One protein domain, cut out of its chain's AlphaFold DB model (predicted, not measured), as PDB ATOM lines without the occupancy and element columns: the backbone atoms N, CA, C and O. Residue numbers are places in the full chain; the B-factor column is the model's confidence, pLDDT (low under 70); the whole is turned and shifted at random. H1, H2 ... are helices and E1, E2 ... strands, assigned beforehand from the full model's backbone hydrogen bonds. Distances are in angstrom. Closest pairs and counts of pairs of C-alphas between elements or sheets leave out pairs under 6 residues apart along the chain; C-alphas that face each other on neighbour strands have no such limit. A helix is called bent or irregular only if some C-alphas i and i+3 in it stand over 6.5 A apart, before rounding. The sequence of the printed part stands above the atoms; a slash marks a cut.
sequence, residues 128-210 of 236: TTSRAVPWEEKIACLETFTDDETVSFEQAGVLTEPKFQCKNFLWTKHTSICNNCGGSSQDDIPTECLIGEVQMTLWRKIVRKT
ATOM      1  N   THR A 128     124.553 117.232 161.330       86.25
ATOM      2  CA  THR A 128     123.363 117.829 160.721       86.25
ATOM      3  C   THR A 128     123.296 117.435 159.258       86.25
ATOM      4  O   THR A 128     124.259 117.598 158.510       86.25
ATOM      5  N   THR A 129     122.143 116.933 158.825       87.19
ATOM      6  CA  THR A 129     121.919 116.546 157.431       87.19
ATOM      7  C   THR A 129     120.896 117.445 156.763       87.19
ATOM      8  O   THR A 129     119.825 117.680 157.323       87.19
ATOM      9  N   SER A 130     121.176 117.887 155.540       84.62
ATOM     10  CA  SER A 130     120.198 118.616 154.735       84.62
ATOM     11  C   SER A 130     119.135 117.691 154.136       84.62
ATOM     12  O   SER A 130     119.283 116.461 154.057       84.62
ATOM     13  N   ARG A 131     118.075 118.314 153.609       85.62
ATOM     14  CA  ARG A 131     117.207 117.682 152.612       85.62
ATOM     15  C   ARG A 131     118.053 117.225 151.417       85.62
ATOM     16  O   ARG A 131     119.019 117.899 151.054       85.62
ATOM     17  N   ALA A 132     117.693 116.081 150.842       87.38
ATOM     18  CA  ALA A 132     118.336 115.577 149.641       87.38
ATOM     19  C   ALA A 132     117.854 116.370 148.416       87.38
ATOM     20  O   ALA A 132     116.648 116.551 148.249       87.38
ATOM     21  N   VAL A 133     118.785 116.848 147.592       84.00
ATOM     22  CA  VAL A 133     118.503 117.667 146.403       84.00
ATOM     23  C   VAL A 133     119.372 117.230 145.219       84.00
ATOM     24  O   VAL A 133     120.434 116.632 145.435       84.00
ATOM     25  N   PRO A 134     118.956 117.496 143.970       83.56
ATOM     26  CA  PRO A 134     119.808 117.277 142.807       83.56
ATOM     27  C   PRO A 134     121.103 118.102 142.864       83.56
ATOM     28  O   PRO A 134     121.157 119.169 143.475       83.56
ATOM     29  N   TRP A 135     122.162 117.628 142.199       74.38
ATOM     30  CA  TRP A 135     123.479 118.285 142.226       74.38
ATOM     31  C   TRP A 135     123.463 119.723 141.675       74.38
ATOM     32  O   TRP A 135     124.239 120.554 142.133       74.38
ATOM     33  N   GLU A 136     122.588 120.043 140.720       65.44
ATOM     34  CA  GLU A 136     122.555 121.349 140.042       65.44
ATOM     35  C   GLU A 136     122.113 122.508 140.962       65.44
ATOM     36  O   GLU A 136     122.502 123.652 140.736       65.44
ATOM     37  N   GLU A 137     121.426 122.222 142.075       61.12
ATOM     38  CA  GLU A 137     121.071 123.217 143.103       61.12
ATOM     39  C   GLU A 137     122.261 123.600 144.025       61.12
ATOM     40  O   GLU A 137     122.140 124.483 144.879       61.12
ATOM     41  N   LYS A 138     123.442 122.973 143.862       57.75
ATOM     42  CA  LYS A 138     124.587 123.076 144.794       57.75
ATOM     43  C   LYS A 138     125.239 124.447 144.952       57.75
ATOM     44  O   LYS A 138     125.831 124.680 146.003       57.75
ATOM     45  N   ILE A 139     125.208 125.324 143.950       52.75
ATOM     46  CA  ILE A 139     125.995 126.574 144.002       52.75
ATOM     47  C   ILE A 139     125.357 127.601 144.952       52.75
ATOM     48  O   ILE A 139     126.070 128.370 145.587       52.75
ATOM     49  N   ALA A 140     124.034 127.564 145.126       53.12
ATOM     50  CA  ALA A 140     123.321 128.527 145.966       53.12
ATOM     51  C   ALA A 140     123.424 128.242 147.480       53.12
ATOM     52  O   ALA A 140     123.195 129.142 148.275       53.12
ATOM     53  N   CYS A 141     123.781 127.016 147.893       52.06
ATOM     54  CA  CYS A 141     123.814 126.592 149.306       52.06
ATOM     55  C   CYS A 141     125.228 126.548 149.927       52.06
ATOM     56  O   CYS A 141     125.413 125.995 151.020       52.06
ATOM     57  N   LEU A 142     126.243 127.082 149.237       54.28
ATOM     58  CA  LEU A 142     127.603 127.263 149.763       54.28
ATOM     59  C   LEU A 142     127.665 128.518 150.650       54.28
ATOM     60  O   LEU A 142     128.453 129.427 150.410       54.28
ATOM     61  N   GLU A 143     126.805 128.588 151.662       54.50
ATOM     62  CA  GLU A 143     126.880 129.637 152.676       54.50
ATOM     63  C   GLU A 143     127.887 129.226 153.758       54.50
ATOM     64  O   GLU A 143     127.761 128.164 154.369       54.50
ATOM     65  N   THR A 144     128.916 130.071 153.880       54.59
ATOM     66  CA  THR A 144     129.886 130.249 154.975       54.59
ATOM     67  C   THR A 144     130.250 129.005 155.782       54.59
ATOM     68  O   THR A 144     129.547 128.617 156.711       54.59
ATOM     69  N   PHE A 145     131.414 128.440 155.471       54.16
ATOM     70  CA  PHE A 145     132.081 127.458 156.317       54.16
ATOM     71  C   PHE A 145     132.840 128.189 157.423       54.16
ATOM     72  O   PHE A 145     133.575 129.138 157.143       54.16
ATOM     73  N   THR A 146     132.650 127.758 158.662       59.19
ATOM     74  CA  THR A 146     133.531 128.112 159.774       59.19
ATOM     75  C   THR A 146     134.602 127.030 159.922       59.19
ATOM     76  O   THR A 146     134.390 125.886 159.516       59.19
ATOM     77  N   ASP A 147     135.759 127.382 160.486       59.44
ATOM     78  CA  ASP A 147     136.917 126.477 160.598       59.44
ATOM     79  C   ASP A 147     136.637 125.200 161.429       59.44
ATOM     80  O   ASP A 147     137.414 124.251 161.392       59.44
ATOM     81  N   ASP A 148     135.526 125.148 162.170       65.56
ATOM     82  CA  ASP A 148     135.117 124.043 163.047       65.56
ATOM     83  C   ASP A 148     134.082 123.076 162.429       65.56
ATOM     84  O   ASP A 148     133.598 122.165 163.111       65.56
ATOM     85  N   GLU A 149     133.735 123.245 161.148       75.12
ATOM     86  CA  GLU A 149     132.739 122.420 160.456       75.12
ATOM     87  C   GLU A 149     133.339 121.635 159.285       75.12
ATOM     88  O   GLU A 149     133.852 122.196 158.318       75.12
ATOM     89  N   THR A 150     133.197 120.305 159.312       79.75
ATOM     90  CA  THR A 150     133.510 119.461 158.149       79.75
ATOM     91  C   THR A 150     132.240 119.163 157.365       79.75
ATOM     92  O   THR A 150     131.221 118.732 157.912       79.75
ATOM     93  N   VAL A 151     132.288 119.389 156.052       81.31
ATOM     94  CA  VAL A 151     131.138 119.195 155.166       81.31
ATOM     95  C   VAL A 151     131.433 118.113 154.146       81.31
ATOM     96  O   VAL A 151     132.393 118.191 153.386       81.31
ATOM     97  N   SER A 152     130.561 117.111 154.095       84.38
ATOM     98  CA  SER A 152     130.595 116.059 153.084       84.38
ATOM     99  C   SER A 152     129.247 115.939 152.382       84.38
ATOM    100  O   SER A 152     128.229 116.446 152.853       84.38
ATOM    101  N   PHE A 153     129.224 115.223 151.263       86.00
ATOM    102  CA  PHE A 153     127.994 114.907 150.547       86.00
ATOM    103  C   PHE A 153     127.867 113.397 150.400       86.00
ATOM    104  O   PHE A 153     128.840 112.734 150.048       86.00
ATOM    105  N   GLU A 154     126.671 112.872 150.643       90.06
ATOM    106  CA  GLU A 154     126.343 111.466 150.398       90.06
ATOM    107  C   GLU A 154     125.223 111.348 149.367       90.06
ATOM    108  O   GLU A 154     124.340 112.210 149.289       90.06
ATOM    109  N   GLN A 155     125.262 110.282 148.569       90.44
ATOM    110  CA  GLN A 155     124.157 109.927 147.690       90.44
ATOM    111  C   GLN A 155     123.000 109.409 148.547       90.44
ATOM    112  O   GLN A 155     123.137 108.412 149.251       90.44
ATOM    113  N   ALA A 156     121.860 110.092 148.475       89.94
ATOM    114  CA  ALA A 156     120.687 109.817 149.301       89.94
ATOM    115  C   ALA A 156     119.537 109.169 148.515       89.94
ATOM    116  O   ALA A 156     118.587 108.677 149.121       89.94
ATOM    117  N   GLY A 157     119.598 109.163 147.179       90.56
ATOM    118  CA  GLY A 157     118.588 108.515 146.350       90.56
ATOM    119  C   GLY A 157     118.682 108.879 144.874       90.56
ATOM    120  O   GLY A 157     119.657 109.482 144.423       90.56
ATOM    121  N   VAL A 158     117.640 108.509 144.136       90.88
ATOM    122  CA  VAL A 158     117.442 108.872 142.732       90.88
ATOM    123  C   VAL A 158     116.026 109.415 142.589       90.88
ATOM    124  O   VAL A 158     115.068 108.760 142.996       90.88
ATOM    125  N   LEU A 159     115.903 110.613 142.032       86.44
ATOM    126  CA  LEU A 159     114.636 111.184 141.601       86.44
ATOM    127  C   LEU A 159     114.439 110.834 140.130       86.44
ATOM    128  O   LEU A 159     115.353 111.016 139.330       86.44
ATOM    129  N   THR A 160     113.269 110.309 139.788       88.62
ATOM    130  CA  THR A 160     112.899 110.039 138.398       88.62
ATOM    131  C   THR A 160     111.818 111.028 138.011       88.62
ATOM    132  O   THR A 160     110.740 111.009 138.600       88.62
ATOM    133  N   GLU A 161     112.119 111.903 137.057       81.75
ATOM    134  CA  GLU A 161     111.167 112.886 136.549       81.75
ATOM    135  C   GLU A 161     110.815 112.588 135.090       81.75
ATOM    136  O   GLU A 161     111.690 112.215 134.300       81.75
ATOM    137  N   PRO A 162     109.542 112.752 134.697       78.94
ATOM    138  CA  PRO A 162     109.148 112.623 133.306       78.94
ATOM    139  C   PRO A 162     109.810 113.717 132.461       78.94
ATOM    140  O   PRO A 162     109.761 114.907 132.777       78.94
ATOM    141  N   LYS A 163     110.414 113.314 131.343       80.44
ATOM    142  CA  LYS A 163     110.995 114.222 130.359       80.44
ATOM    143  C   LYS A 163     110.000 114.446 129.237       80.44
ATOM    144  O   LYS A 163     109.637 113.513 128.519       80.44
ATOM    145  N   PHE A 164     109.624 115.700 129.037       75.94
ATOM    146  CA  PHE A 164     108.738 116.094 127.953       75.94
ATOM    147  C   PHE A 164     109.504 116.823 126.850       75.94
ATOM    148  O   PHE A 164     110.374 117.653 127.123       75.94
ATOM    149  N   GLN A 165     109.177 116.532 125.592       72.81
ATOM    150  CA  GLN A 165     109.687 117.273 124.440       72.81
ATOM    151  C   GLN A 165     108.592 117.418 123.387       72.81
ATOM    152  O   GLN A 165     108.094 116.440 122.832       72.81
ATOM    153  N   CYS A 166     108.253 118.665 123.064       71.56
ATOM    154  CA  CYS A 166     107.367 118.952 121.947       71.56
ATOM    155  C   CYS A 166     108.125 118.735 120.626       71.56
ATOM    156  O   CYS A 166     109.219 119.272 120.442       71.56
ATOM    157  N   LYS A 167     107.531 117.984 119.688       66.38
ATOM    158  CA  LYS A 167     108.183 117.509 118.448       66.38
ATOM    159  C   LYS A 167     108.795 118.596 117.539       66.38
ATOM    160  O   LYS A 167     109.534 118.222 116.641       66.38
ATOM    161  N   ASN A 168     108.533 119.894 117.751       60.56
ATOM    162  CA  ASN A 168     108.973 120.972 116.848       60.56
ATOM    163  C   ASN A 168     109.552 122.241 117.518       60.56
ATOM    164  O   ASN A 168     109.846 123.197 116.804       60.56
ATOM    165  N   PHE A 169     109.748 122.292 118.843       55.38
ATOM    166  CA  PHE A 169     110.348 123.467 119.501       55.38
ATOM    167  C   PHE A 169     111.523 123.078 120.401       55.38
ATOM    168  O   PHE A 169     111.405 122.221 121.271       55.38
ATOM    169  N   LEU A 170     112.662 123.748 120.199       50.72
ATOM    170  CA  LEU A 170     113.914 123.538 120.938       50.72
ATOM    171  C   LEU A 170     113.866 124.014 122.409       50.72
ATOM    172  O   LEU A 170     114.856 123.851 123.113       50.72
ATOM    173  N   TRP A 171     112.748 124.582 122.886       50.34
ATOM    174  CA  TRP A 171     112.597 125.072 124.262       50.34
ATOM    175  C   TRP A 171     111.282 124.595 124.899       50.34
ATOM    176  O   TRP A 171     110.204 124.714 124.327       50.34
ATOM    177  N   THR A 172     111.403 124.046 126.105       54.78
ATOM    178  CA  THR A 172     110.469 123.161 126.828       54.78
ATOM    179  C   THR A 172     109.287 123.837 127.546       54.78
ATOM    180  O   THR A 172     108.641 123.190 128.362       54.78
ATOM    181  N   LYS A 173     108.962 125.114 127.289       58.69
ATOM    182  CA  LYS A 173     107.900 125.840 128.026       58.69
ATOM    183  C   LYS A 173     106.821 126.398 127.088       58.69
ATOM    184  O   LYS A 173     107.112 127.272 126.275       58.69
ATOM    185  N   HIS A 174     105.577 125.927 127.232       59.31
ATOM    186  CA  HIS A 174     104.404 126.470 126.536       59.31
ATOM    187  C   HIS A 174     103.839 127.672 127.306       59.31
ATOM    188  O   HIS A 174     103.495 127.561 128.479       59.31
ATOM    189  N   THR A 175     103.769 128.835 126.656       58.00
ATOM    190  CA  THR A 175     103.126 130.058 127.182       58.00
ATOM    191  C   THR A 175     101.733 130.289 126.586       58.00
ATOM    192  O   THR A 175     101.045 131.236 126.962       58.00
ATOM    193  N   SER A 176     101.331 129.438 125.642       62.84
ATOM    194  CA  SER A 176     100.044 129.421 124.953       62.84
ATOM    195  C   SER A 176      99.782 128.023 124.376       62.84
ATOM    196  O   SER A 176     100.699 127.199 124.314       62.84
ATOM    197  N   ILE A 177      98.539 127.760 123.946       68.00
ATOM    198  CA  ILE A 177      98.119 126.481 123.347       68.00
ATOM    199  C   ILE A 177      99.023 126.126 122.159       68.00
ATOM    200  O   ILE A 177      99.080 126.839 121.156       68.00
ATOM    201  N   CYS A 178      99.728 125.003 122.266       66.56
ATOM    202  CA  CYS A 178     100.569 124.477 121.207       66.56
ATOM    203  C   CYS A 178      99.723 123.718 120.189       66.56
ATOM    204  O   CYS A 178      99.163 122.678 120.501       66.56
ATOM    205  N   ASN A 179      99.717 124.148 118.932       68.38
ATOM    206  CA  ASN A 179      98.940 123.475 117.881       68.38
ATOM    207  C   ASN A 179      99.413 122.047 117.543       68.38
ATOM    208  O   ASN A 179      98.759 121.362 116.765       68.38
ATOM    209  N   ASN A 180     100.561 121.612 118.072       68.81
ATOM    210  CA  ASN A 180     101.149 120.310 117.765       68.81
ATOM    211  C   ASN A 180     100.919 119.261 118.860       68.81
ATOM    212  O   ASN A 180     100.829 118.080 118.550       68.81
ATOM    213  N   CYS A 181     100.848 119.676 120.125       68.81
ATOM    214  CA  CYS A 181     100.528 118.774 121.230       68.81
ATOM    215  C   CYS A 181      99.229 119.131 121.958       68.81
ATOM    216  O   CYS A 181      98.681 118.305 122.658       68.81
ATOM    217  N   GLY A 182      98.711 120.346 121.807       69.88
ATOM    218  CA  GLY A 182      97.535 120.837 122.528       69.88
ATOM    219  C   GLY A 182      97.844 121.437 123.903       69.88
ATOM    220  O   GLY A 182      96.965 122.059 124.489       69.88
ATOM    221  N   GLY A 183      99.082 121.320 124.398       70.38
ATOM    222  CA  GLY A 183      99.472 121.827 125.715       70.38
ATOM    223  C   GLY A 183      99.401 123.349 125.800       70.38
ATOM    224  O   GLY A 183      99.873 124.043 124.898       70.38
ATOM    225  N   SER A 184      98.798 123.864 126.872       64.56
ATOM    226  CA  SER A 184      98.436 125.282 127.013       64.56
ATOM    227  C   SER A 184      99.231 126.044 128.076       64.56
ATOM    228  O   SER A 184      99.250 127.277 128.059       64.56
ATOM    229  N   SER A 185      99.911 125.328 128.976       63.50
ATOM    230  CA  SER A 185     100.667 125.884 130.104       63.50
ATOM    231  C   SER A 185     101.793 124.938 130.557       63.50
ATOM    232  O   SER A 185     101.959 123.856 129.995       63.50
ATOM    233  N   GLN A 186     102.579 125.341 131.566       59.44
ATOM    234  CA  GLN A 186     103.624 124.490 132.165       59.44
ATOM    235  C   GLN A 186     103.061 123.247 132.870       59.44
ATOM    236  O   GLN A 186     103.755 122.238 132.921       59.44
ATOM    237  N   ASP A 187     101.819 123.311 133.357       63.09
ATOM    238  CA  ASP A 187     101.197 122.243 134.149       63.09
ATOM    239  C   ASP A 187     100.283 121.330 133.313       63.09
ATOM    240  O   ASP A 187      99.893 120.254 133.759       63.09
ATOM    241  N   ASP A 188      99.960 121.742 132.084       68.12
ATOM    242  CA  ASP A 188      99.036 121.054 131.177       68.12
ATOM    243  C   ASP A 188      99.797 120.505 129.960       68.12
ATOM    244  O   ASP A 188      99.633 120.967 128.824       68.12
ATOM    245  N   ILE A 189     100.725 119.574 130.228       65.25
ATOM    246  CA  ILE A 189     101.547 118.912 129.208       65.25
ATOM    247  C   ILE A 189     100.879 117.585 128.788       65.25
ATOM    248  O   ILE A 189     100.768 116.666 129.602       65.25
ATOM    249  N   PRO A 190     100.480 117.442 127.511       71.12
ATOM    250  CA  PRO A 190      99.859 116.234 126.967       71.12
ATOM    251  C   PRO A 190     100.753 114.997 127.093       71.12
ATOM    252  O   PRO A 190     101.967 115.072 126.878       71.12
ATOM    253  N   THR A 191     100.160 113.830 127.366       71.81
ATOM    254  CA  THR A 191     100.903 112.570 127.534       71.81
ATOM    255  C   THR A 191     101.694 112.180 126.278       71.81
ATOM    256  O   THR A 191     102.776 111.610 126.403       71.81
ATOM    257  N   GLU A 192     101.243 112.547 125.070       72.44
ATOM    258  CA  GLU A 192     101.999 112.318 123.824       72.44
ATOM    259  C   GLU A 192     103.338 113.078 123.724       72.44
ATOM    260  O   GLU A 192     104.137 112.794 122.829       72.44
ATOM    261  N   CYS A 193     103.588 114.045 124.615       72.44
ATOM    262  CA  CYS A 193     104.861 114.763 124.707       72.44
ATOM    263  C   CYS A 193     105.875 114.093 125.634       72.44
ATOM    264  O   CYS A 193     107.011 114.564 125.702       72.44
ATOM    265  N   LEU A 194     105.488 113.037 126.355       75.06
ATOM    266  CA  LEU A 194     106.401 112.271 127.197       75.06
ATOM    267  C   LEU A 194     107.381 111.506 126.301       75.06
ATOM    268  O   LEU A 194     106.992 110.610 125.556       75.06
ATOM    269  N   ILE A 195     108.662 111.862 126.377       79.44
ATOM    270  CA  ILE A 195     109.729 111.229 125.587       79.44
ATOM    271  C   ILE A 195     110.605 110.278 126.405       79.44
ATOM    272  O   ILE A 195     111.523 109.667 125.860       79.44
ATOM    273  N   GLY A 196     110.340 110.158 127.704       80.94
ATOM    274  CA  GLY A 196     111.032 109.238 128.595       80.94
ATOM    275  C   GLY A 196     111.110 109.774 130.014       80.94
ATOM    276  O   GLY A 196     110.384 110.691 130.389       80.94
ATOM    277  N   GLU A 197     112.028 109.213 130.785       85.44
ATOM    278  CA  GLU A 197     112.292 109.594 132.166       85.44
ATOM    279  C   GLU A 197     113.745 110.056 132.299       85.44
ATOM    280  O   GLU A 197     114.646 109.530 131.640       85.44
ATOM    281  N   VAL A 198     113.975 111.059 133.139       84.69
ATOM    282  CA  VAL A 198     115.312 111.492 133.544       84.69
ATOM    283  C   VAL A 198     115.519 111.074 134.983       84.69
ATOM    284  O   VAL A 198     114.707 111.369 135.855       84.69
ATOM    285  N   GLN A 199     116.634 110.397 135.221       89.00
ATOM    286  CA  GLN A 199     117.074 110.039 136.557       89.00
ATOM    287  C   GLN A 199     118.107 111.050 137.041       89.00
ATOM    288  O   GLN A 199     119.117 111.293 136.381       89.00
ATOM    289  N   MET A 200     117.854 111.618 138.213       87.31
ATOM    290  CA  MET A 200     118.734 112.568 138.877       87.31
ATOM    291  C   MET A 200     119.175 111.985 140.212       87.31
ATOM    292  O   MET A 200     118.351 111.630 141.054       87.31
ATOM    293  N   THR A 201     120.483 111.910 140.438       89.12
ATOM    294  CA  THR A 201     121.007 111.519 141.747       89.12
ATOM    295  C   THR A 201     120.724 112.617 142.764       89.12
ATOM    296  O   THR A 201     121.122 113.770 142.579       89.12
ATOM    297  N   LEU A 202     120.073 112.244 143.862       88.88
ATOM    298  CA  LEU A 202     119.851 113.121 144.998       88.88
ATOM    299  C   LEU A 202     121.024 113.019 145.967       88.88
ATOM    300  O   LEU A 202     121.437 111.925 146.361       88.88
ATOM    301  N   TRP A 203     121.523 114.175 146.384       87.25
ATOM    302  CA  TRP A 203     122.630 114.311 147.316       87.25
ATOM    303  C   TRP A 203     122.168 115.002 148.586       87.25
ATOM    304  O   TRP A 203     121.385 115.950 148.547       87.25
ATOM    305  N   ARG A 204     122.699 114.562 149.718       88.31
ATOM    306  CA  ARG A 204     122.490 115.186 151.024       88.31
ATOM    307  C   ARG A 204     123.798 115.793 151.511       88.31
ATOM    308  O   ARG A 204     124.828 115.122 151.498       88.31
ATOM    309  N   LYS A 205     123.749 117.050 151.961       86.88
ATOM    310  CA  LYS A 205     124.843 117.694 152.697       86.88
ATOM    311  C   LYS A 205     124.859 117.121 154.110       86.88
ATOM    312  O   LYS A 205     123.820 117.090 154.769       86.88
ATOM    313  N   ILE A 206     126.026 116.695 154.565       84.69
ATOM    314  CA  ILE A 206     126.291 116.307 155.947       84.69
ATOM    315  C   ILE A 206     127.272 117.330 156.500       84.69
ATOM    316  O   ILE A 206     128.372 117.471 155.969       84.69
ATOM    317  N   VAL A 207     126.875 118.030 157.553       85.19
ATOM    318  CA  VAL A 207     127.739 118.922 158.324       85.19
ATOM    319  C   VAL A 207     128.072 118.213 159.624       85.19
ATOM    320  O   VAL A 207     127.164 117.779 160.332       85.19
ATOM    321  N   ARG A 208     129.360 118.068 159.925       84.69
ATOM    322  CA  ARG A 208     129.832 117.562 161.210       84.69
ATOM    323  C   ARG A 208     130.554 118.682 161.935       84.69
ATOM    324  O   ARG A 208     131.507 119.241 161.398       84.69
ATOM    325  N   LYS A 209     130.099 118.977 163.145       84.94
ATOM    326  CA  LYS A 209     130.663 119.997 164.024       84.94
ATOM    327  C   LYS A 209     131.141 119.327 165.300       84.94
ATOM    328  O   LYS A 209     130.370 118.610 165.946       84.94
ATOM    329  N   THR A 210     132.397 119.554 165.651       85.75
ATOM    330  CA  THR A 210     132.962 119.046 166.900       85.75
ATOM    331  C   THR A 210     132.715 120.060 168.010       85.75
ATOM    332  O   THR A 210     133.043 121.234 167.878       85.75
TER     333      THR A 210
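This is residues 128 to 210 of the 236 residues of the protein "BTB domain-containing protein" of Coniochaeta ligniaria NRRL 30616 (UniProt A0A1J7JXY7). A long two-stranded hairpin, E1 and E2, makes an arched ribbon along most of the length of a rod, and a large looped head of residues 165 to 193, with no named element, joins the two strands at one end. Towards the other end the first residues run beside E2, pairing with it in two short places, and the small irregular helix H1 with the loop after it makes a second, smaller loop that leads into E1. The printed part has 83 residues, with one named helix and two named strands in the order H1, E1, E2 along the chain; the sheet has the order E1 - E2 and is antiparallel. The class is mostly strand, though just 38 residues, under half, are in named elements. The whole is extended, with a radius of gyration of the C-alphas of 18.8 A, and the C-alphas span 60 by 22 by 18 A along their three main axes.

The printed part begins at Thr 128, whose C-alpha is at (123.363, 117.829, 160.721). H1 is residues 135 to 139, Trp 135 to Ile 139, and starts at C-alpha 135 at (123.479, 118.285, 142.226). It is irregular: C-alphas 136 and 139 are 7.4 A apart, and its line is a rough one. After 9 residues comes E1, residues 149 to 164, Glu 149 to Phe 164, with 40.9 A from first to last C-alpha. E1 bends by 58 degrees at residue 157. Then 29 residues with no named element, 165 to 193, lead to E2, residues 194 to 210, Leu 194 to Thr 210. E2 is the longest strand by residues, with 17, and measures 48.2 A from first to last C-alpha. It ends at C-alpha 210 at (132.962, 119.046, 166.900), which is also the end of the printed part.

E1 and E2 are antiparallel neighbours and form a hairpin, with 168 degrees between their N-to-C directions. At the end of E1 where it begins, the C-alphas of Glu 149 and Lys 209 face each other at 4.8 A; where E1 ends, those of Phe 164 and Leu 194 face each other at 4.5 A. Near the bend of E1, the C-alphas of Gly 157 and Leu 202 face each other at 5.0 A. Across this pair, N 150 and O 208 are within hydrogen-bond range at 2.9 A, and N 202 and O 157 at 2.8 A. Outside the named strands, residues 128 to 129 pair antiparallel with residues 206 to 207 of E2, and residues 133 to 134 pair antiparallel with residues 202 to 203 of E2. The closest C-alphas of H1 and E2 are those of Trp 135 and Trp 203, 6.5 A apart. In H1, 0 of 1 O i to N i+4 pairs are within hydrogen-bond range, and 1 of 2 O i to N i+3 pairs.

The two C-alphas farthest apart are those of Asn 179 and Thr 210, 59.8 A, while the first and last printed C-alphas, of Thr 128 and Thr 210, are 11.5 A apart. The printed part runs from residue 128 to residue 210 with no cut. The link from H1 to E1 is short, and the link from E1 to E2 is long. The C-alphas of residues 165 to 193 lie 14 to 28 A from the mean of the C-alphas. The mean pLDDT of the printed part is 73.4, and 35 residues are under 70: residues 136 to 148, 167 to 182 and 184 to 189. By element, the mean pLDDT is 62 in H1, 84 in E1 and 85 in E2.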